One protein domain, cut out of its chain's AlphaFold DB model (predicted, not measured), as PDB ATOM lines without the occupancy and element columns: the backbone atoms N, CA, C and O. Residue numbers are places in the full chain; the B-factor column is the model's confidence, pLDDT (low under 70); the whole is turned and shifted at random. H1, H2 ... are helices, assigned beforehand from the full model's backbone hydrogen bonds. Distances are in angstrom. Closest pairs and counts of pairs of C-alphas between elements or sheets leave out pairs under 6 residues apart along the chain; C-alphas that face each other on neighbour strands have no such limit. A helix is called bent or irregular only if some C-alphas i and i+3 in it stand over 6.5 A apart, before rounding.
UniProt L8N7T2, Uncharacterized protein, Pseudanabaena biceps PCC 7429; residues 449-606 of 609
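What this domain is: This is residues 449 to 606 of the 609 residues of an uncharacterized protein of Pseudanabaena biceps PCC 7429 (UniProt L8N7T2). Short helix H4 sits in the middle of an all-helix domain, with the helical hairpin of H1 and H2 packed on it at one end of the longest axis and four helices, H5 to H8, stacked in a zigzag toward the other end, each running opposite to the one before. Small H3 lies near H2, residues 483 to 488 stick out beside it, and the last helix, H9, folds back onto H4 and H6. The printed part has 158 residues with nine named helices, H1 to H9 in order along the chain, and no named strand. It is compact, with a radius of gyration of the C-alphas of 16.5 A, and spans 49 by 35 by 30 A.

Where its parts are: H1 is residues 449 to 459, 15.6 A from first to last C-alpha, and begins at C-alpha 449 at (1.301, -29.602, 32.052). H2, the longest helix by residues, is residues 464 to 482, 26.9 A long. H3 is residues 488 to 494; it is neither bent nor irregular, but only just: C-alphas 488 and 491 are 6.0 A apart. H4 is residues 506 to 514, with C-alpha 506 at (-20.482, -22.046, 25.406). H5 is residues 523 to 536, 20.1 A long, and H6 is residues 543 to 560, 25.7 A long. H7, residues 563 to 579, is 26.0 A long and irregular, with C-alphas 576 and 579 at 7.7 A. H8 is residues 581 to 592, 16.5 A long. H9 is residues 600 to 604 and ends at C-alpha 604 at (-9.686, -25.058, 11.897).

How they stand to each other: H4 and H6 are the hub, touching four other helices each. H1 and H2 form a helical hairpin and touch at a shallow tilt of 21 degrees, opposite ways; their closest C-alphas, those of Lys 452 and Thr 474, are 5.0 A apart. H2 and H3 are near each other, with 9 pairs of C-alphas within 10 A and the closest at 8.3 A. H2 touches H4 with residues 468 to 476 alone, at a shallow tilt of 12 degrees, the same way; the closest C-alphas, those of Ala 472 and Arg 508, are 6.1 A apart. H4 touches H5 at a steep tilt of 61 degrees, opposite ways, closest at the C-alphas of Leu 506 and Leu 529, 5.6 A. H4 and H6 touch about perpendicular, at 85 degrees, through residues 545 to 552 of H6 alone; the C-alphas of Val 513 and Cys 549 come closest, at 6.2 A. H5 and H6, H6 and H7, and H7 and H8 are helical hairpins, at shallow tilts of 29, 17 and 16 degrees. Their closest C-alphas are those of Gly 523 and Leu 556, 5.0 A, of Ala 554 and Arg 566, 4.3 A, and of Tyr 574 and Gln 584, 5.5 A. H9 touches H6, closest at the C-alphas of Ala 548 and Pro 600, 4.6 A, and H4, closest at those of Ile 514 and Gln 601, 6.5 A. Among the pairs that are apart are H1 and H4, H2 and H6, and H6 and H8. Every O i to N i+4 pair is within hydrogen-bond range in H1, H4, H5, H6, H8 and H9; the counts are 14 of 15 in H2, 2 of 3 in H3 and 11 of 13 in H7.

The domain as a whole: The two C-alphas farthest apart, those of Ser 461 and Glu 592, are 50.9 A apart. The printed part has no cut. The link from H3 to H4, 11 residues, is long; the others are tight or short. Residues 483 to 488, of which 488 belongs to H3, stand free. The mean pLDDT of the printed part is 74.9, and 51 residues are under 70, among them residues 449 to 455, 477 to 504 and 600 to 606.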
ATOM      1  N   LYS A 449       1.357 -28.886  30.782       62.22
ATOM      2  CA  LYS A 449       1.301 -29.602  32.052       62.22
ATOM      3  C   LYS A 449       1.273 -28.660  33.244       62.22
ATOM      4  O   LYS A 449       0.363 -28.771  34.067       62.22
ATOM      5  N   ALA A 450       2.196 -27.707  33.332       60.56
ATOM      6  CA  ALA A 450       2.171 -26.709  34.396       60.56
ATOM      7  C   ALA A 450       0.912 -25.831  34.344       60.56
ATOM      8  O   ALA A 450       0.350 -25.520  35.393       60.56
ATOM      9  N   LEU A 451       0.437 -25.455  33.151       62.09
ATOM     10  CA  LEU A 451      -0.797 -24.672  32.987       62.09
ATOM     11  C   LEU A 451      -2.037 -25.449  33.440       62.09
ATOM     12  O   LEU A 451      -2.860 -24.921  34.188       62.09
ATOM     13  N   LYS A 452      -2.138 -26.723  33.058       68.19
ATOM     14  CA  LYS A 452      -3.188 -27.636  33.508       68.19
ATOM     15  C   LYS A 452      -3.157 -27.809  35.025       68.19
ATOM     16  O   LYS A 452      -4.195 -27.695  35.673       68.19
ATOM     17  N   GLU A 453      -1.987 -28.070  35.609       67.12
ATOM     18  CA  GLU A 453      -1.822 -28.237  37.061       67.12
ATOM     19  C   GLU A 453      -2.200 -26.957  37.826       67.12
ATOM     20  O   GLU A 453      -2.892 -27.023  38.848       67.12
ATOM     21  N   GLN A 454      -1.838 -25.784  37.300       65.44
ATOM     22  CA  GLN A 454      -2.225 -24.488  37.861       65.44
ATOM     23  C   GLN A 454      -3.738 -24.252  37.775       65.44
ATOM     24  O   GLN A 454      -4.353 -23.924  38.794       65.44
ATOM     25  N   ALA A 455      -4.357 -24.472  36.614       69.81
ATOM     26  CA  ALA A 455      -5.802 -24.335  36.442       69.81
ATOM     27  C   ALA A 455      -6.572 -25.278  37.386       69.81
ATOM     28  O   ALA A 455      -7.466 -24.829  38.106       69.81
ATOM     29  N   LEU A 456      -6.156 -26.547  37.480       72.12
ATOM     30  CA  LEU A 456      -6.730 -27.541  38.394       72.12
ATOM     31  C   LEU A 456      -6.657 -27.107  39.859       72.12
ATOM     32  O   LEU A 456      -7.640 -27.252  40.591       72.12
ATOM     33  N   SER A 457      -5.521 -26.549  40.289       72.38
ATOM     34  CA  SER A 457      -5.348 -26.090  41.672       72.38
ATOM     35  C   SER A 457      -6.336 -24.976  42.048       72.38
ATOM     36  O   SER A 457      -6.825 -24.932  43.180       72.38
ATOM     37  N   LEU A 458      -6.716 -24.136  41.080       71.56
ATOM     38  CA  LEU A 458      -7.542 -22.948  41.294       71.56
ATOM     39  C   LEU A 458      -9.044 -23.206  41.135       71.56
ATOM     40  O   LEU A 458      -9.844 -22.435  41.666       71.56
ATOM     41  N   ILE A 459      -9.459 -24.304  40.494       74.56
ATOM     42  CA  ILE A 459     -10.883 -24.677  40.366       74.56
ATOM     43  C   ILE A 459     -11.547 -24.806  41.744       74.56
ATOM     44  O   ILE A 459     -12.680 -24.361  41.928       74.56
ATOM     45  N   SER A 460     -10.853 -25.387  42.725       72.12
ATOM     46  CA  SER A 460     -11.416 -25.645  44.058       72.12
ATOM     47  C   SER A 460     -11.767 -24.365  44.833       72.12
ATOM     48  O   SER A 460     -12.753 -24.349  45.570       72.12
ATOM     49  N   SER A 461     -11.019 -23.279  44.609       69.56
ATOM     50  CA  SER A 461     -11.123 -22.004  45.332       69.56
ATOM     51  C   SER A 461     -11.849 -20.884  44.572       69.56
ATOM     52  O   SER A 461     -11.934 -19.769  45.084       69.56
ATOM     53  N   SER A 462     -12.346 -21.145  43.359       71.88
ATOM     54  CA  SER A 462     -12.898 -20.115  42.457       71.88
ATOM     55  C   SER A 462     -14.433 -20.026  42.479       71.88
ATOM     56  O   SER A 462     -15.123 -20.955  42.904       71.88
ATOM     57  N   LYS A 463     -15.003 -18.909  42.008       74.44
ATOM     58  CA  LYS A 463     -16.460 -18.716  41.848       74.44
ATOM     59  C   LYS A 463     -16.995 -19.491  40.638       74.44
ATOM     60  O   LYS A 463     -16.238 -19.918  39.777       74.44
ATOM     61  N   LYS A 464     -18.322 -19.653  40.540       71.88
ATOM     62  CA  LYS A 464     -18.973 -20.443  39.470       71.88
ATOM     63  C   LYS A 464     -18.543 -20.027  38.051       71.88
ATOM     64  O   LYS A 464     -18.186 -20.892  37.268       71.88
ATOM     65  N   SER A 465     -18.524 -18.727  37.752       68.25
ATOM     66  CA  SER A 465     -18.106 -18.192  36.445       68.25
ATOM     67  C   SER A 465     -16.628 -18.444  36.132       68.25
ATOM     68  O   SER A 465     -16.278 -18.730  34.997       68.25
ATOM     69  N   GLU A 466     -15.754 -18.373  37.138       70.50
ATOM     70  CA  GLU A 466     -14.319 -18.662  36.999       70.50
ATOM     71  C   GLU A 466     -14.060 -20.152  36.777       70.50
ATOM     72  O   GLU A 466     -13.197 -20.517  35.980       70.50
ATOM     73  N   LYS A 467     -14.828 -21.019  37.450       73.00
ATOM     74  CA  LYS A 467     -14.727 -22.474  37.297       73.00
ATOM     75  C   LYS A 467     -14.960 -22.907  35.855       73.00
ATOM     76  O   LYS A 467     -14.199 -23.736  35.378       73.00
ATOM     77  N   GLU A 468     -15.942 -22.328  35.166       72.81
ATOM     78  CA  GLU A 468     -16.263 -22.677  33.774       72.81
ATOM     79  C   GLU A 468     -15.079 -22.402  32.828       72.81
ATOM     80  O   GLU A 468     -14.691 -23.275  32.052       72.81
ATOM     81  N   TYR A 469     -14.429 -21.239  32.949       72.81
ATOM     82  CA  TYR A 469     -13.235 -20.919  32.157       72.81
ATOM     83  C   TYR A 469     -12.031 -21.784  32.541       72.81
ATOM     84  O   TYR A 469     -11.365 -22.329  31.666       72.81
ATOM     85  N   LEU A 470     -11.763 -21.971  33.837       72.25
ATOM     86  CA  LEU A 470     -10.635 -22.790  34.299       72.25
ATOM     87  C   LEU A 470     -10.791 -24.267  33.913       72.25
ATOM     88  O   LEU A 470      -9.803 -24.923  33.581       72.25
ATOM     89  N   GLN A 471     -12.016 -24.792  33.913       74.75
ATOM     90  CA  GLN A 471     -12.319 -26.140  33.438       74.75
ATOM     91  C   GLN A 471     -12.122 -26.256  31.921       74.75
ATOM     92  O   GLN A 471     -11.519 -27.231  31.476       74.75
ATOM     93  N   ALA A 472     -12.561 -25.268  31.133       74.31
ATOM     94  CA  ALA A 472     -12.340 -25.240  29.685       74.31
ATOM     95  C   ALA A 472     -10.845 -25.152  29.325       74.31
ATOM     96  O   ALA A 472     -10.369 -25.915  28.488       74.31
ATOM     97  N   ILE A 473     -10.081 -24.313  30.032       73.62
ATOM     98  CA  ILE A 473      -8.615 -24.223  29.916       73.62
ATOM     99  C   ILE A 473      -7.961 -25.564  30.259       73.62
ATOM    100  O   ILE A 473      -7.119 -26.052  29.514       73.62
ATOM    101  N   THR A 474      -8.378 -26.194  31.362       73.62
ATOM    102  CA  THR A 474      -7.847 -27.500  31.781       73.62
ATOM    103  C   THR A 474      -8.048 -28.554  30.694       73.62
ATOM    104  O   THR A 474      -7.134 -29.333  30.435       73.62
ATOM    105  N   LEU A 475      -9.218 -28.583  30.049       71.38
ATOM    106  CA  LEU A 475      -9.518 -29.520  28.965       71.38
ATOM    107  C   LEU A 475      -8.671 -29.247  27.718       71.38
ATOM    108  O   LEU A 475      -8.080 -30.185  27.192       71.38
ATOM    109  N   LEU A 476      -8.544 -27.983  27.305       70.81
ATOM    110  CA  LEU A 476      -7.696 -27.596  26.172       70.81
ATOM    111  C   LEU A 476      -6.225 -27.958  26.415       70.81
ATOM    112  O   LEU A 476      -5.603 -28.598  25.575       70.81
ATOM    113  N   CYS A 477      -5.669 -27.624  27.584       68.19
ATOM    114  CA  CYS A 477      -4.286 -27.975  27.922       68.19
ATOM    115  C   CYS A 477      -4.089 -29.492  28.032       68.19
ATOM    116  O   CYS A 477      -3.071 -30.008  27.583       68.19
ATOM    117  N   THR A 478      -5.073 -30.216  28.574       68.75
ATOM    118  CA  THR A 478      -5.051 -31.685  28.604       68.75
ATOM    119  C   THR A 478      -4.989 -32.256  27.192       68.75
ATOM    120  O   THR A 478      -4.205 -33.168  26.957       68.75
ATOM    121  N   HIS A 479      -5.758 -31.710  26.246       65.38
ATOM    122  CA  HIS A 479      -5.677 -32.135  24.853       65.38
ATOM    123  C   HIS A 479      -4.306 -31.936  24.259       65.38
ATOM    124  O   HIS A 479      -3.748 -32.865  23.690       65.38
ATOM    125  N   LEU A 480      -3.747 -30.748  24.452       61.97
ATOM    126  CA  LEU A 480      -2.443 -30.388  23.918       61.97
ATOM    127  C   LEU A 480      -1.314 -31.240  24.527       61.97
ATOM    128  O   LEU A 480      -0.331 -31.516  23.849       61.97
ATOM    129  N   GLU A 481      -1.467 -31.723  25.765       60.94
ATOM    130  CA  GLU A 481      -0.575 -32.732  26.355       60.94
ATOM    131  C   GLU A 481      -0.773 -34.145  25.780       60.94
ATOM    132  O   GLU A 481       0.161 -34.946  25.782       60.94
ATOM    133  N   MET A 482      -1.987 -34.469  25.331       57.47
ATOM    134  CA  MET A 482      -2.411 -35.814  24.940       57.47
ATOM    135  C   MET A 482      -2.251 -36.139  23.453       57.47
ATOM    136  O   MET A 482      -2.510 -37.280  23.081       57.47
ATOM    137  N   ILE A 483      -1.775 -35.204  22.620       53.62
ATOM    138  CA  ILE A 483      -1.545 -35.397  21.170       53.62
ATOM    139  C   ILE A 483      -0.639 -36.621  20.857       53.62
ATOM    140  O   ILE A 483      -0.618 -37.108  19.734       53.62
ATOM    141  N   ASN A 484       0.046 -37.197  21.859       45.19
ATOM    142  CA  ASN A 484       0.846 -38.426  21.745       45.19
ATOM    143  C   ASN A 484       0.362 -39.613  22.625       45.19
ATOM    144  O   ASN A 484       1.152 -40.521  22.887       45.19
ATOM    145  N   SER A 485      -0.876 -39.622  23.139       47.47
ATOM    146  CA  SER A 485      -1.374 -40.661  24.069       47.47
ATOM    147  C   SER A 485      -2.780 -41.183  23.738       47.47
ATOM    148  O   SER A 485      -3.598 -40.442  23.204       47.47
ATOM    149  N   ASP A 486      -3.060 -42.440  24.105       47.78
ATOM    150  CA  ASP A 486      -4.269 -43.202  23.743       47.78
ATOM    151  C   ASP A 486      -5.619 -42.561  24.160       47.78
ATOM    152  O   ASP A 486      -5.755 -41.969  25.237       47.78
ATOM    153  N   GLU A 487      -6.658 -42.763  23.331       51.28
ATOM    154  CA  GLU A 487      -8.035 -42.246  23.503       51.28
ATOM    155  C   GLU A 487      -8.703 -42.616  24.846       51.28
ATOM    156  O   GLU A 487      -9.554 -41.869  25.335       51.28
ATOM    157  N   GLU A 488      -8.308 -43.717  25.500       48.72
ATOM    158  CA  GLU A 488      -8.885 -44.181  26.781       48.72
ATOM    159  C   GLU A 488      -8.727 -43.174  27.942       48.72
ATOM    160  O   GLU A 488      -9.504 -43.164  28.908       48.72
ATOM    161  N   VAL A 489      -7.735 -42.286  27.860       55.12
ATOM    162  CA  VAL A 489      -7.447 -41.299  28.911       55.12
ATOM    163  C   VAL A 489      -8.451 -40.133  28.880       55.12
ATOM    164  O   VAL A 489      -8.776 -39.580  29.935       55.12
ATOM    165  N   TRP A 490      -9.035 -39.815  27.720       53.69
ATOM    166  CA  TRP A 490      -9.988 -38.709  27.547       53.69
ATOM    167  C   TRP A 490     -11.309 -38.923  28.280       53.69
ATOM    168  O   TRP A 490     -11.728 -38.084  29.084       53.69
ATOM    169  N   ASP A 491     -11.929 -40.084  28.075       56.06
ATOM    170  CA  ASP A 491     -13.175 -40.468  28.743       56.06
ATOM    171  C   ASP A 491     -13.016 -40.526  30.263       56.06
ATOM    172  O   ASP A 491     -13.940 -40.216  31.019       56.06
ATOM    173  N   THR A 492     -11.823 -40.893  30.728       60.25
ATOM    174  CA  THR A 492     -11.485 -40.938  32.151       60.25
ATOM    175  C   THR A 492     -11.400 -39.532  32.751       60.25
ATOM    176  O   THR A 492     -11.819 -39.319  33.889       60.25
ATOM    177  N   ILE A 493     -10.904 -38.548  31.995       60.34
ATOM    178  CA  ILE A 493     -10.785 -37.147  32.429       60.34
ATOM    179  C   ILE A 493     -12.152 -36.464  32.472       60.34
ATOM    180  O   ILE A 493     -12.452 -35.798  33.464       60.34
ATOM    181  N   LEU A 494     -13.007 -36.698  31.473       56.78
ATOM    182  CA  LEU A 494     -14.383 -36.185  31.440       56.78
ATOM    183  C   LEU A 494     -15.254 -36.737  32.581       56.78
ATOM    184  O   LEU A 494     -16.185 -36.069  33.025       56.78
ATOM    185  N   LYS A 495     -14.927 -37.931  33.092       59.09
ATOM    186  CA  LYS A 495     -15.616 -38.584  34.219       59.09
ATOM    187  C   LYS A 495     -15.051 -38.209  35.599       59.09
ATOM    188  O   LYS A 495     -15.607 -38.645  36.609       59.09
ATOM    189  N   LYS A 496     -13.972 -37.414  35.695       62.38
ATOM    190  CA  LYS A 496     -13.424 -36.982  36.997       62.38
ATOM    191  C   LYS A 496     -14.388 -36.031  37.711       62.38
ATOM    192  O   LYS A 496     -14.809 -35.017  37.161       62.38
ATOM    193  N   SER A 497     -14.637 -36.300  38.995       52.97
ATOM    194  CA  SER A 497     -15.530 -35.523  39.872       52.97
ATOM    195  C   SER A 497     -15.167 -34.035  40.015       52.97
ATOM    196  O   SER A 497     -16.018 -33.234  40.394       52.97
ATOM    197  N   THR A 498     -13.937 -33.643  39.664       54.59
ATOM    198  CA  THR A 498     -13.472 -32.245  39.571       54.59
ATOM    199  C   THR A 498     -14.214 -31.400  38.531       54.59
ATOM    200  O   THR A 498     -14.217 -30.174  38.649       54.59
ATOM    201  N   PHE A 499     -14.857 -32.019  37.534       55.19
ATOM    202  CA  PHE A 499     -15.633 -31.312  36.510       55.19
ATOM    203  C   PHE A 499     -17.126 -31.159  36.855       55.19
ATOM    204  O   PHE A 499     -17.811 -30.388  36.191       55.19
ATOM    205  N   GLY A 500     -17.601 -31.777  37.949       52.25
ATOM    206  CA  GLY A 500     -18.971 -31.627  38.460       52.25
ATOM    207  C   GLY A 500     -20.070 -32.088  37.491       52.25
ATOM    208  O   GLY A 500     -19.808 -32.843  36.556       52.25
ATOM    209  N   ASP A 501     -21.309 -31.636  37.729       51.69
ATOM    210  CA  ASP A 501     -22.408 -31.793  36.768       51.69
ATOM    211  C   ASP A 501     -22.012 -31.145  35.436       51.69
ATOM    212  O   ASP A 501     -21.599 -29.985  35.415       51.69
ATOM    213  N   ARG A 502     -22.123 -31.934  34.355       53.31
ATOM    214  CA  ARG A 502     -21.767 -31.626  32.958       53.31
ATOM    215  C   ARG A 502     -21.730 -30.119  32.679       53.31
ATOM    216  O   ARG A 502     -22.775 -29.470  32.692       53.31
ATOM    217  N   MET A 503     -20.548 -29.574  32.384       56.88
ATOM    218  CA  MET A 503     -20.439 -28.227  31.818       56.88
ATOM    219  C   MET A 503     -21.369 -28.112  30.600       56.88
ATOM    220  O   MET A 503     -21.250 -28.894  29.664       56.88
ATOM    221  N   GLN A 504     -22.291 -27.149  30.613       60.06
ATOM    222  CA  GLN A 504     -23.230 -26.879  29.508       60.06
ATOM    223  C   GLN A 504     -23.084 -25.450  28.960       60.06
ATOM    224  O   GLN A 504     -23.989 -24.931  28.314       60.06
ATOM    225  N   GLY A 505     -21.963 -24.785  29.258       74.62
ATOM    226  CA  GLY A 505     -21.662 -23.437  28.776       74.62
ATOM    227  C   GLY A 505     -21.045 -23.432  27.378       74.62
ATOM    228  O   GLY A 505     -20.510 -24.439  26.914       74.62
ATOM    229  N   LEU A 506     -21.066 -22.266  26.733       82.00
ATOM    230  CA  LEU A 506     -20.482 -22.046  25.406       82.00
ATOM    231  C   LEU A 506     -19.002 -22.453  25.334       82.00
ATOM    232  O   LEU A 506     -18.571 -23.018  24.340       82.00
ATOM    233  N   GLN A 507     -18.235 -22.223  26.402       82.38
ATOM    234  CA  GLN A 507     -16.821 -22.593  26.491       82.38
ATOM    235  C   GLN A 507     -16.625 -24.101  26.309       82.38
ATOM    236  O   GLN A 507     -15.687 -24.520  25.645       82.38
ATOM    237  N   ARG A 508     -17.528 -24.924  26.859       82.69
ATOM    238  CA  ARG A 508     -17.479 -26.378  26.690       82.69
ATOM    239  C   ARG A 508     -17.835 -26.784  25.268       82.69
ATOM    240  O   ARG A 508     -17.144 -27.628  24.718       82.69
ATOM    241  N   PHE A 509     -18.865 -26.169  24.688       85.00
ATOM    242  CA  PHE A 509     -19.234 -26.433  23.299       85.00
ATOM    243  C   PHE A 509     -18.073 -26.122  22.348       85.00
ATOM    244  O   PHE A 509     -17.709 -26.972  21.549       85.00
ATOM    245  N   VAL A 510     -17.414 -24.969  22.509       83.88
ATOM    246  CA  VAL A 510     -16.229 -24.589  21.720       83.88
ATOM    247  C   VAL A 510     -15.107 -25.626  21.849       83.88
ATOM    248  O   VAL A 510     -14.536 -26.038  20.846       83.88
ATOM    249  N   VAL A 511     -14.813 -26.089  23.067       79.62
ATOM    250  CA  VAL A 511     -13.801 -27.134  23.302       79.62
ATOM    251  C   VAL A 511     -14.200 -28.467  22.656       79.62
ATOM    252  O   VAL A 511     -13.363 -29.124  22.046       79.62
ATOM    253  N   ASP A 512     -15.470 -28.862  22.744       81.19
ATOM    254  CA  ASP A 512     -15.966 -30.102  22.137       81.19
ATOM    255  C   ASP A 512     -15.959 -30.045  20.604       81.19
ATOM    256  O   ASP A 512     -15.639 -31.048  19.973       81.19
ATOM    257  N   VAL A 513     -16.256 -28.883  20.011       83.69
ATOM    258  CA  VAL A 513     -16.142 -28.632  18.562       83.69
ATOM    259  C   VAL A 513     -14.690 -28.763  18.114       83.69
ATOM    260  O   VAL A 513     -14.407 -29.454  17.140       83.69
ATOM    261  N   ILE A 514     -13.758 -28.156  18.855       76.38
ATOM    262  CA  ILE A 514     -12.320 -28.245  18.573       76.38
ATOM    263  C   ILE A 514     -11.831 -29.706  18.596       76.38
ATOM    264  O   ILE A 514     -10.970 -30.083  17.804       76.38
ATOM    265  N   HIS A 515     -12.392 -30.542  19.470       71.19
ATOM    266  CA  HIS A 515     -11.965 -31.932  19.651       71.19
ATOM    267  C   HIS A 515     -12.852 -32.983  18.957       71.19
ATOM    268  O   HIS A 515     -12.608 -34.173  19.151       71.19
ATOM    269  N   ASP A 516     -13.864 -32.580  18.175       74.94
ATOM    270  CA  ASP A 516     -14.872 -33.473  17.555       74.94
ATOM    271  C   ASP A 516     -15.527 -34.436  18.567       74.94
ATOM    272  O   ASP A 516     -15.734 -35.628  18.331       74.94
ATOM    273  N   LYS A 517     -15.850 -33.913  19.756       77.81
ATOM    274  CA  LYS A 517     -16.545 -34.632  20.841       77.81
ATOM    275  C   LYS A 517     -17.921 -34.028  21.123       77.81
ATOM    276  O   LYS A 517     -18.345 -33.896  22.268       77.81
ATOM    277  N   THR A 518     -18.646 -33.680  20.067       80.81
ATOM    278  CA  THR A 518     -19.972 -33.041  20.124       80.81
ATOM    279  C   THR A 518     -21.147 -34.019  20.198       80.81
ATOM    280  O   THR A 518     -22.292 -33.589  20.279       80.81
ATOM    281  N   GLN A 519     -20.887 -35.328  20.243       79.19
ATOM    282  CA  GLN A 519     -21.900 -36.398  20.187       79.19
ATOM    283  C   GLN A 519     -22.975 -36.318  21.290       79.19
ATOM    284  O   GLN A 519     -24.084 -36.818  21.116       79.19
ATOM    285  N   ASP A 520     -22.658 -35.679  22.419       79.50
ATOM    286  CA  ASP A 520     -23.573 -35.485  23.550       79.50
ATOM    287  C   ASP A 520     -24.454 -34.220  23.434       79.50
ATOM    288  O   ASP A 520     -25.320 -33.989  24.288       79.50
ATOM    289  N   TRP A 521     -24.249 -33.383  22.411       85.00
ATOM    290  CA  TRP A 521     -24.970 -32.125  22.211       85.00
ATOM    291  C   TRP A 521     -26.212 -32.299  21.334       85.00
ATOM    292  O   TRP A 521     -26.225 -33.067  20.378       85.00
ATOM    293  N   LYS A 522     -27.268 -31.540  21.647       89.12
ATOM    294  CA  LYS A 522     -28.464 -31.406  20.795       89.12
ATOM    295  C   LYS A 522     -28.404 -30.111  19.996       89.12
ATOM    296  O   LYS A 522     -28.004 -29.085  20.557       89.12
ATOM    297  N   GLY A 523     -28.899 -30.115  18.758       88.31
ATOM    298  CA  GLY A 523     -28.852 -28.964  17.846       88.31
ATOM    299  C   GLY A 523     -29.416 -27.688  18.479       88.31
ATOM    300  O   GLY A 523     -28.719 -26.681  18.590       88.31
ATOM    301  N   LYS A 524     -30.629 -27.758  19.048       88.44
ATOM    302  CA  LYS A 524     -31.270 -26.605  19.719       88.44
ATOM    303  C   LYS A 524     -30.536 -26.098  20.961       88.44
ATOM    304  O   LYS A 524     -30.669 -24.932  21.322       88.44
ATOM    305  N   GLN A 525     -29.803 -26.969  21.652       88.38
ATOM    306  CA  GLN A 525     -29.032 -26.576  22.829       88.38
ATOM    307  C   GLN A 525     -27.780 -25.794  22.416       88.38
ATOM    308  O   GLN A 525     -27.502 -24.747  22.997       88.38
ATOM    309  N   ALA A 526     -27.056 -26.285  21.408       88.19
ATOM    310  CA  ALA A 526     -25.879 -25.618  20.859       88.19
ATOM    311  C   ALA A 526     -26.246 -24.284  20.182       88.19
ATOM    312  O   ALA A 526     -25.622 -23.260  20.463       88.19
ATOM    313  N   GLU A 527     -27.325 -24.271  19.392       90.75
ATOM    314  CA  GLU A 527     -27.880 -23.068  18.759       90.75
ATOM    315  C   GLU A 527     -28.155 -21.958  19.783       90.75
ATOM    316  O   GLU A 527     -27.709 -20.824  19.606       90.75
ATOM    317  N   ALA A 528     -28.828 -22.274  20.895       88.94
ATOM    318  CA  ALA A 528     -29.151 -21.281  21.918       88.94
ATOM    319  C   ALA A 528     -27.901 -20.637  22.548       88.94
ATOM    320  O   ALA A 528     -27.915 -19.442  22.856       88.94
ATOM    321  N   LEU A 529     -26.819 -21.404  22.728       87.19
ATOM    322  CA  LEU A 529     -25.560 -20.904  23.287       87.19
ATOM    323  C   LEU A 529     -24.839 -19.961  22.321       87.19
ATOM    324  O   LEU A 529     -24.385 -18.892  22.735       87.19
ATOM    325  N   VAL A 530     -24.752 -20.338  21.044       85.88
ATOM    326  CA  VAL A 530     -24.070 -19.543  20.013       85.88
ATOM    327  C   VAL A 530     -24.879 -18.290  19.661       85.88
ATOM    328  O   VAL A 530     -24.325 -17.196  19.601       85.88
ATOM    329  N   GLU A 531     -26.209 -18.363  19.564       86.50
ATOM    330  CA  GLU A 531     -27.025 -17.154  19.376       86.50
ATOM    331  C   GLU A 531     -26.931 -16.190  20.568       86.50
ATOM    332  O   GLU A 531     -26.949 -14.967  20.400       86.50
ATOM    333  N   GLN A 532     -26.842 -16.718  21.794       84.38
ATOM    334  CA  GLN A 532     -26.624 -15.888  22.975       84.38
ATOM    335  C   GLN A 532     -25.245 -15.216  22.939       84.38
ATOM    336  O   GLN A 532     -25.124 -14.065  23.374       84.38
ATOM    337  N   HIS A 533     -24.227 -15.897  22.407       82.44
ATOM    338  CA  HIS A 533     -22.904 -15.323  22.181       82.44
ATOM    339  C   HIS A 533     -22.975 -14.108  21.260       82.44
ATOM    340  O   HIS A 533     -22.607 -13.016  21.687       82.44
ATOM    341  N   PHE A 534     -23.559 -14.257  20.069       80.75
ATOM    342  CA  PHE A 534     -23.659 -13.166  19.095       80.75
ATOM    343  C   PHE A 534     -24.457 -11.963  19.610       80.75
ATOM    344  O   PHE A 534     -24.191 -10.828  19.228       80.75
ATOM    345  N   LYS A 535     -25.407 -12.180  20.530       80.19
ATOM    346  CA  LYS A 535     -26.191 -11.096  21.152       80.19
ATOM    347  C   LYS A 535     -25.467 -10.371  22.287       80.19
ATOM    348  O   LYS A 535     -25.791  -9.219  22.556       80.19
ATOM    349  N   THR A 536     -24.576 -11.048  23.013       74.19
ATOM    350  CA  THR A 536     -24.004 -10.518  24.268       74.19
ATOM    351  C   THR A 536     -22.502 -10.276  24.230       74.19
ATOM    352  O   THR A 536     -22.019  -9.589  25.127       74.19
ATOM    353  N   THR A 537     -21.791 -10.860  23.256       62.16
ATOM    354  CA  THR A 537     -20.335 -10.768  23.039       62.16
ATOM    355  C   THR A 537     -19.533 -10.766  24.340       62.16
ATOM    356  O   THR A 537     -18.649  -9.944  24.565       62.16
ATOM    357  N   LYS A 538     -19.873 -11.694  25.248       66.06
ATOM    358  CA  LYS A 538     -19.275 -11.749  26.590       66.06
ATOM    359  C   LYS A 538     -17.774 -12.006  26.564       66.06
ATOM    360  O   LYS A 538     -17.094 -11.537  27.468       66.06
ATOM    361  N   PHE A 539     -17.290 -12.764  25.583       72.75
ATOM    362  CA  PHE A 539     -15.881 -13.092  25.384       72.75
ATOM    363  C   PHE A 539     -15.590 -13.270  23.892       72.75
ATOM    364  O   PHE A 539     -16.529 -13.410  23.115       72.75
ATOM    365  N   PHE A 540     -14.326 -13.214  23.485       76.81
ATOM    366  CA  PHE A 540     -13.908 -13.302  22.085       76.81
ATOM    367  C   PHE A 540     -13.716 -14.757  21.628       76.81
ATOM    368  O   PHE A 540     -12.994 -15.521  22.267       76.81
ATOM    369  N   ILE A 541     -14.337 -15.140  20.508       80.25
ATOM    370  CA  ILE A 541     -14.064 -16.404  19.812       80.25
ATOM    371  C   ILE A 541     -13.457 -16.059  18.444       80.25
ATOM    372  O   ILE A 541     -14.018 -15.240  17.720       80.25
ATOM    373  N   PRO A 542     -12.307 -16.644  18.068       79.06
ATOM    374  CA  PRO A 542     -11.741 -16.442  16.739       79.06
ATOM    375  C   PRO A 542     -12.690 -16.904  15.621       79.06
ATOM    376  O   PRO A 542     -13.289 -17.975  15.718       79.06
ATOM    377  N   ILE A 543     -12.779 -16.131  14.534       79.75
ATOM    378  CA  ILE A 543     -13.775 -16.317  13.461       79.75
ATOM    379  C   ILE A 543     -13.804 -17.736  12.869       79.75
ATOM    380  O   ILE A 543     -14.867 -18.257  12.554       79.75
ATOM    381  N   ARG A 544     -12.659 -18.424  12.759       79.00
ATOM    382  CA  ARG A 544     -12.630 -19.804  12.237       79.00
ATOM    383  C   ARG A 544     -13.252 -20.799  13.203       79.00
ATOM    384  O   ARG A 544     -13.883 -21.758  12.772       79.00
ATOM    385  N   ILE A 545     -13.084 -20.558  14.500       82.81
ATOM    386  CA  ILE A 545     -13.706 -21.353  15.557       82.81
ATOM    387  C   ILE A 545     -15.209 -21.060  15.604       82.81
ATOM    388  O   ILE A 545     -15.990 -21.991  15.785       82.81
ATOM    389  N   GLU A 546     -15.636 -19.818  15.359       86.88
ATOM    390  CA  GLU A 546     -17.059 -19.487  15.196       86.88
ATOM    391  C   GLU A 546     -17.672 -20.224  14.000       86.88
ATOM    392  O   GLU A 546     -18.684 -20.905  14.163       86.88
ATOM    393  N   ILE A 547     -17.024 -20.188  12.831       86.19
ATOM    394  CA  ILE A 547     -17.478 -20.911  11.633       86.19
ATOM    395  C   ILE A 547     -17.504 -22.430  11.881       86.19
ATOM    396  O   ILE A 547     -18.463 -23.100  11.494       86.19
ATOM    397  N   ALA A 548     -16.503 -22.987  12.571       86.94
ATOM    398  CA  ALA A 548     -16.497 -24.400  12.956       86.94
ATOM    399  C   ALA A 548     -17.678 -24.744  13.883       86.94
ATOM    400  O   ALA A 548     -18.339 -25.763  13.688       86.94
ATOM    401  N   CYS A 549     -18.005 -23.870  14.840       89.69
ATOM    402  CA  CYS A 549     -19.186 -24.028  15.689       89.69
ATOM    403  C   CYS A 549     -20.486 -23.996  14.870       89.69
ATOM    404  O   CYS A 549     -21.377 -24.804  15.118       89.69
ATOM    405  N   MET A 550     -20.596 -23.099  13.883       91.56
ATOM    406  CA  MET A 550     -21.763 -23.017  12.992       91.56
ATOM    407  C   MET A 550     -21.941 -24.292  12.168       91.56
ATOM    408  O   MET A 550     -23.056 -24.807  12.066       91.56
ATOM    409  N   LEU A 551     -20.854 -24.828  11.605       89.62
ATOM    410  CA  LEU A 551     -20.919 -26.074  10.845       89.62
ATOM    411  C   LEU A 551     -21.260 -27.272  11.718       89.62
ATOM    412  O   LEU A 551     -22.036 -28.125  11.295       89.62
ATOM    413  N   GLU A 552     -20.743 -27.323  12.942       91.25
ATOM    414  CA  GLU A 552     -21.083 -28.410  13.851       91.25
ATOM    415  C   GLU A 552     -22.549 -28.334  14.300       91.25
ATOM    416  O   GLU A 552     -23.226 -29.357  14.362       91.25
ATOM    417  N   ILE A 553     -23.108 -27.133  14.494       91.69
ATOM    418  CA  ILE A 553     -24.557 -26.967  14.701       91.69
ATOM    419  C   ILE A 553     -25.345 -27.479  13.486       91.69
ATOM    420  O   ILE A 553     -26.325 -28.210  13.654       91.69
ATOM    421  N   ALA A 554     -24.915 -27.147  12.265       89.81
ATOM    422  CA  ALA A 554     -25.553 -27.652  11.050       89.81
ATOM    423  C   ALA A 554     -25.493 -29.189  10.962       89.81
ATOM    424  O   ALA A 554     -26.480 -29.820  10.580       89.81
ATOM    425  N   ARG A 555     -24.375 -29.798  11.378       88.94
ATOM    426  CA  ARG A 555     -24.193 -31.255  11.451       88.94
ATOM    427  C   ARG A 555     -25.129 -31.904  12.469       88.94
ATOM    428  O   ARG A 555     -25.757 -32.917  12.164       88.94
ATOM    429  N   LEU A 556     -25.273 -31.310  13.654       90.56
ATOM    430  CA  LEU A 556     -26.213 -31.782  14.674       90.56
ATOM    431  C   LEU A 556     -27.655 -31.761  14.149       90.56
ATOM    432  O   LEU A 556     -28.369 -32.752  14.292       90.56
ATOM    433  N   PHE A 557     -28.071 -30.690  13.468       91.31
ATOM    434  CA  PHE A 557     -29.402 -30.623  12.855       91.31
ATOM    435  C   PHE A 557     -29.584 -31.595  11.686       91.31
ATOM    436  O   PHE A 557     -30.667 -32.162  11.537       91.31
ATOM    437  N   GLN A 558     -28.533 -31.861  10.904       88.50
ATOM    438  CA  GLN A 558     -28.557 -32.910   9.883       88.50
ATOM    439  C   GLN A 558     -28.821 -34.288  10.509       88.50
ATOM    440  O   GLN A 558     -29.683 -35.024  10.031       88.50
ATOM    441  N   ASN A 559     -28.140 -34.610  11.613       87.62
ATOM    442  CA  ASN A 559     -28.326 -35.868  12.343       87.62
ATOM    443  C   ASN A 559     -29.721 -35.984  12.985       87.62
ATOM    444  O   ASN A 559     -30.251 -37.086  13.127       87.62
ATOM    445  N   GLU A 560     -30.330 -34.855  13.357       90.50
ATOM    446  CA  GLU A 560     -31.692 -34.778  13.900       90.50
ATOM    447  C   GLU A 560     -32.789 -34.751  12.810       90.50
ATOM    448  O   GLU A 560     -33.973 -34.852  13.134       90.50
ATOM    449  N   GLY A 561     -32.422 -34.642  11.525       87.31
ATOM    450  CA  GLY A 561     -33.361 -34.554  10.399       87.31
ATOM    451  C   GLY A 561     -34.044 -33.187  10.238       87.31
ATOM    452  O   GLY A 561     -35.111 -33.104   9.630       87.31
ATOM    453  N   ALA A 562     -33.457 -32.122  10.787       89.38
ATOM    454  CA  ALA A 562     -33.975 -30.753  10.768       89.38
ATOM    455  C   ALA A 562     -33.303 -29.914   9.659       89.38
ATOM    456  O   ALA A 562     -32.353 -29.168   9.898       89.38
ATOM    457  N   ASP A 563     -33.768 -30.074   8.416       86.50
ATOM    458  CA  ASP A 563     -33.091 -29.519   7.229       86.50
ATOM    459  C   ASP A 563     -33.178 -27.982   7.105       86.50
ATOM    460  O   ASP A 563     -32.244 -27.342   6.623       86.50
ATOM    461  N   GLU A 564     -34.259 -27.366   7.591       88.88
ATOM    462  CA  GLU A 564     -34.411 -25.902   7.595       88.88
ATOM    463  C   GLU A 564     -33.380 -25.239   8.520       88.88
ATOM    464  O   GLU A 564     -32.666 -24.313   8.124       88.88
ATOM    465  N   GLU A 565     -33.236 -25.748   9.746       91.06
ATOM    466  CA  GLU A 565     -32.242 -25.277  10.709       91.06
ATOM    467  C   GLU A 565     -30.809 -25.570  10.244       91.06
ATOM    468  O   GLU A 565     -29.931 -24.714  10.373       91.06
ATOM    469  N   ARG A 566     -30.573 -26.732   9.624       90.94
ATOM    470  CA  ARG A 566     -29.295 -27.052   8.972       90.94
ATOM    471  C   ARG A 566     -28.931 -25.997   7.922       90.94
ATOM    472  O   ARG A 566     -27.836 -25.436   7.976       90.94
ATOM    473  N   LYS A 567     -29.837 -25.690   6.986       89.38
ATOM    474  CA  LYS A 567     -29.613 -24.693   5.921       89.38
ATOM    475  C   LYS A 567     -29.393 -23.291   6.475       89.38
ATOM    476  O   LYS A 567     -28.532 -22.574   5.969       89.38
ATOM    477  N   LYS A 568     -30.114 -22.904   7.533       93.12
ATOM    478  CA  LYS A 568     -29.899 -21.633   8.246       93.12
ATOM    479  C   LYS A 568     -28.440 -21.493   8.697       93.12
ATOM    480  O   LYS A 568     -27.811 -20.484   8.391       93.12
ATOM    481  N   TRP A 569     -27.902 -22.496   9.390       91.88
ATOM    482  CA  TRP A 569     -26.538 -22.443   9.926       91.88
ATOM    483  C   TRP A 569     -25.455 -22.597   8.852       91.88
ATOM    484  O   TRP A 569     -24.408 -21.963   8.964       91.88
ATOM    485  N   LEU A 570     -25.718 -23.340   7.771       89.75
ATOM    486  CA  LEU A 570     -24.817 -23.390   6.613       89.75
ATOM    487  C   LEU A 570     -24.721 -22.049   5.882       89.75
ATOM    488  O   LEU A 570     -23.624 -21.638   5.519       89.75
ATOM    489  N   ASN A 571     -25.842 -21.347   5.698       88.31
ATOM    490  CA  ASN A 571     -25.834 -20.015   5.093       88.31
ATOM    491  C   ASN A 571     -25.098 -18.998   5.975       88.31
ATOM    492  O   ASN A 571     -24.292 -18.230   5.460       88.31
ATOM    493  N   ALA A 572     -25.302 -19.037   7.297       89.56
ATOM    494  CA  ALA A 572     -24.557 -18.183   8.228       89.56
ATOM    495  C   ALA A 572     -23.040 -18.442   8.150       89.56
ATOM    496  O   ALA A 572     -22.255 -17.513   7.984       89.56
ATOM    497  N   ALA A 573     -22.630 -19.715   8.159       88.25
ATOM    498  CA  ALA A 573     -21.229 -20.095   7.999       88.25
ATOM    499  C   ALA A 573     -20.649 -19.670   6.639       88.25
ATOM    500  O   ALA A 573     -19.483 -19.290   6.560       88.25
ATOM    501  N   TYR A 574     -21.445 -19.729   5.567       87.06
ATOM    502  CA  TYR A 574     -21.040 -19.284   4.234       87.06
ATOM    503  C   TYR A 574     -20.783 -17.772   4.183       87.06
ATOM    504  O   TYR A 574     -19.774 -17.343   3.614       87.06
ATOM    505  N   GLU A 575     -21.670 -16.971   4.777       86.31
ATOM    506  CA  GLU A 575     -21.532 -15.510   4.847       86.31
ATOM    507  C   GLU A 575     -20.280 -15.109   5.648       86.31
ATOM    508  O   GLU A 575     -19.455 -14.323   5.164       86.31
ATOM    509  N   ASP A 576     -20.067 -15.732   6.808       82.62
ATOM    510  CA  ASP A 576     -18.931 -15.433   7.690       82.62
ATOM    511  C   ASP A 576     -17.598 -16.001   7.170       82.62
ATOM    512  O   ASP A 576     -16.522 -15.490   7.489       82.62
ATOM    513  N   ALA A 577     -17.642 -16.986   6.267       81.75
ATOM    514  CA  ALA A 577     -16.471 -17.507   5.563       81.75
ATOM    515  C   ALA A 577     -16.001 -16.634   4.380       81.75
ATOM    516  O   ALA A 577     -15.102 -17.057   3.657       81.75
ATOM    517  N   SER A 578     -16.538 -15.426   4.170       77.19
ATOM    518  CA  SER A 578     -16.207 -14.537   3.029       77.19
ATOM    519  C   SER A 578     -14.720 -14.251   2.795       77.19
ATOM    520  O   SER A 578     -14.311 -13.985   1.665       77.19
ATOM    521  N   LEU A 579     -13.890 -14.358   3.832       68.25
ATOM    522  CA  LEU A 579     -12.434 -14.196   3.742       68.25
ATOM    523  C   LEU A 579     -11.684 -15.497   3.394       68.25
ATOM    524  O   LEU A 579     -10.463 -15.480   3.244       68.25
ATOM    525  N   TYR A 580     -12.392 -16.618   3.237       75.06
ATOM    526  CA  TYR A 580     -11.845 -17.954   2.994       75.06
ATOM    527  C   TYR A 580     -12.518 -18.610   1.768       75.06
ATOM    528  O   TYR A 580     -13.388 -19.470   1.914       75.06
ATOM    529  N   PRO A 581     -12.110 -18.265   0.528       74.62
ATOM    530  CA  PRO A 581     -12.795 -18.718  -0.691       74.62
ATOM    531  C   PRO A 581     -12.865 -20.246  -0.870       74.62
ATOM    532  O   PRO A 581     -13.853 -20.777  -1.380       74.62
ATOM    533  N   SER A 582     -11.836 -20.978  -0.426       72.50
ATOM    534  CA  SER A 582     -11.822 -22.451  -0.438       72.50
ATOM    535  C   SER A 582     -12.865 -23.047   0.509       72.50
ATOM    536  O   SER A 582     -13.521 -24.037   0.177       72.50
ATOM    537  N   LEU A 583     -13.061 -22.408   1.662       76.56
ATOM    538  CA  LEU A 583     -14.072 -22.786   2.636       76.56
ATOM    539  C   LEU A 583     -15.477 -22.474   2.119       76.56
ATOM    540  O   LEU A 583     -16.332 -23.352   2.150       76.56
ATOM    541  N   GLN A 584     -15.699 -21.282   1.557       82.88
ATOM    542  CA  GLN A 584     -16.985 -20.930   0.944       82.88
ATOM    543  C   GLN A 584     -17.382 -21.891  -0.171       82.88
ATOM    544  O   GLN A 584     -18.533 -22.301  -0.233       82.88
ATOM    545  N   THR A 585     -16.434 -22.293  -1.021       82.00
ATOM    546  CA  THR A 585     -16.695 -23.266  -2.094       82.00
ATOM    547  C   THR A 585     -17.130 -24.618  -1.524       82.00
ATOM    548  O   THR A 585     -18.032 -25.266  -2.054       82.00
ATOM    549  N   SER A 586     -16.524 -25.028  -0.410       79.88
ATOM    550  CA  SER A 586     -16.872 -26.278   0.265       79.88
ATOM    551  C   SER A 586     -18.264 -26.180   0.902       79.88
ATOM    552  O   SER A 586     -19.105 -27.045   0.668       79.88
ATOM    553  N   ILE A 587     -18.549 -25.102   1.643       84.00
ATOM    554  CA  ILE A 587     -19.857 -24.873   2.283       84.00
ATOM    555  C   ILE A 587     -20.968 -24.759   1.228       84.00
ATOM    556  O   ILE A 587     -22.033 -25.347   1.393       84.00
ATOM    557  N   GLN A 588     -20.701 -24.080   0.109       85.56
ATOM    558  CA  GLN A 588     -21.610 -23.995  -1.037       85.56
ATOM    559  C   GLN A 588     -21.922 -25.381  -1.610       85.56
ATOM    560  O   GLN A 588     -23.078 -25.698  -1.873       85.56
ATOM    561  N   SER A 589     -20.907 -26.235  -1.740       82.75
ATOM    562  CA  SER A 589     -21.096 -27.610  -2.210       82.75
ATOM    563  C   SER A 589     -21.968 -28.421  -1.241       82.75
ATOM    564  O   SER A 589     -22.817 -29.187  -1.682       82.75
ATOM    565  N   ALA A 590     -21.820 -28.212   0.074       81.69
ATOM    566  CA  ALA A 590     -22.644 -28.857   1.103       81.69
ATOM    567  C   ALA A 590     -24.096 -28.336   1.155       81.69
ATOM    568  O   ALA A 590     -25.012 -29.082   1.518       81.69
ATOM    569  N   LEU A 591     -24.325 -27.070   0.782       83.06
ATOM    570  CA  LEU A 591     -25.665 -26.507   0.574       83.06
ATOM    571  C   LEU A 591     -26.375 -27.162  -0.622       83.06
ATOM    572  O   LEU A 591     -27.599 -27.280  -0.611       83.06
ATOM    573  N   GLU A 592     -25.617 -27.604  -1.630       81.56
ATOM    574  CA  GLU A 592     -26.134 -28.203  -2.867       81.56
ATOM    575  C   GLU A 592     -26.287 -29.736  -2.805       81.56
ATOM    576  O   GLU A 592     -27.147 -30.284  -3.495       81.56
ATOM    577  N   SER A 593     -25.484 -30.442  -1.998       72.88
ATOM    578  CA  SER A 593     -25.378 -31.914  -2.017       72.88
ATOM    579  C   SER A 593     -26.171 -32.665  -0.933       72.88
ATOM    580  O   SER A 593     -26.042 -33.885  -0.832       72.88
ATOM    581  N   ASP A 594     -26.974 -31.977  -0.112       67.31
ATOM    582  CA  ASP A 594     -27.696 -32.511   1.068       67.31
ATOM    583  C   ASP A 594     -26.839 -33.254   2.119       67.31
ATOM    584  O   ASP A 594     -27.350 -33.651   3.167       67.31
ATOM    585  N   ASN A 595     -25.522 -33.347   1.917       71.31
ATOM    586  CA  ASN A 595     -24.575 -33.976   2.826       71.31
ATOM    587  C   ASN A 595     -23.463 -32.999   3.214       71.31
ATOM    588  O   ASN A 595     -22.745 -32.474   2.364       71.31
ATOM    589  N   LEU A 596     -23.289 -32.781   4.520       69.56
ATOM    590  CA  LEU A 596     -22.134 -32.070   5.051       69.56
ATOM    591  C   LEU A 596     -20.939 -33.033   5.144       69.56
ATOM    592  O   LEU A 596     -20.800 -33.767   6.118       69.56
ATOM    593  N   GLU A 597     -20.088 -33.050   4.117       66.50
ATOM    594  CA  GLU A 597     -18.836 -33.829   4.136       66.50
ATOM    595  C   GLU A 597     -17.685 -33.104   4.853       66.50
ATOM    596  O   GLU A 597     -16.658 -33.714   5.127       66.50
ATOM    597  N   ILE A 598     -17.856 -31.819   5.180       68.06
ATOM    598  CA  ILE A 598     -16.819 -30.992   5.805       68.06
ATOM    599  C   ILE A 598     -16.812 -31.251   7.306       68.06
ATOM    600  O   ILE A 598     -17.797 -30.961   7.992       68.06
ATOM    601  N   SER A 599     -15.691 -31.737   7.832       70.94
ATOM    602  CA  SER A 599     -15.510 -31.793   9.282       70.94
ATOM    603  C   SER A 599     -15.222 -30.382   9.816       70.94
ATOM    604  O   SER A 599     -14.380 -29.682   9.247       70.94
ATOM    605  N   PRO A 600     -15.840 -29.936  10.927       65.88
ATOM    606  CA  PRO A 600     -15.492 -28.662  11.569       65.88
ATOM    607  C   PRO A 600     -13.997 -28.530  11.869       65.88
ATOM    608  O   PRO A 600     -13.443 -27.434  11.836       65.88
ATOM    609  N   GLN A 601     -13.325 -29.656  12.103       65.00
ATOM    610  CA  GLN A 601     -11.880 -29.730  12.271       65.00
ATOM    611  C   GLN A 601     -11.136 -29.264  11.016       65.00
ATOM    612  O   GLN A 601     -10.217 -28.460  11.109       65.00
ATOM    613  N   GLU A 602     -11.559 -29.694   9.824       65.44
ATOM    614  CA  GLU A 602     -10.906 -29.330   8.560       65.44
ATOM    615  C   GLU A 602     -10.857 -27.812   8.351       65.44
ATOM    616  O   GLU A 602      -9.900 -27.318   7.760       65.44
ATOM    617  N   ILE A 603     -11.824 -27.077   8.910       66.56
ATOM    618  CA  ILE A 603     -11.936 -25.609   8.877       66.56
ATOM    619  C   ILE A 603     -10.917 -24.937   9.776       66.56
ATOM    620  O   ILE A 603     -10.281 -23.958   9.375       66.56
ATOM    621  N   LEU A 604     -10.734 -25.486  10.976       62.00
ATOM    622  CA  LEU A 604      -9.686 -25.058  11.897       62.00
ATOM    623  C   LEU A 604      -8.292 -25.255  11.273       62.00
ATOM    624  O   LEU A 604      -7.345 -24.579  11.666       62.00
ATOM    625  N   PHE A 605      -8.181 -26.118  10.254       55.81
ATOM    626  CA  PHE A 605      -6.933 -26.518   9.602       55.81
ATOM    627  C   PHE A 605      -6.731 -25.988   8.168       55.81
ATOM    628  O   PHE A 605      -5.775 -26.405   7.504       55.81
ATOM    629  N   ILE A 606      -7.568 -25.068   7.669       55.69
ATOM    630  CA  ILE A 606      -7.351 -24.433   6.354       55.69
ATOM    631  C   ILE A 606      -6.182 -23.440   6.476       55.69
ATOM    632  O   ILE A 606      -6.260 -22.520   7.296       55.69
TER     633      ILE A 606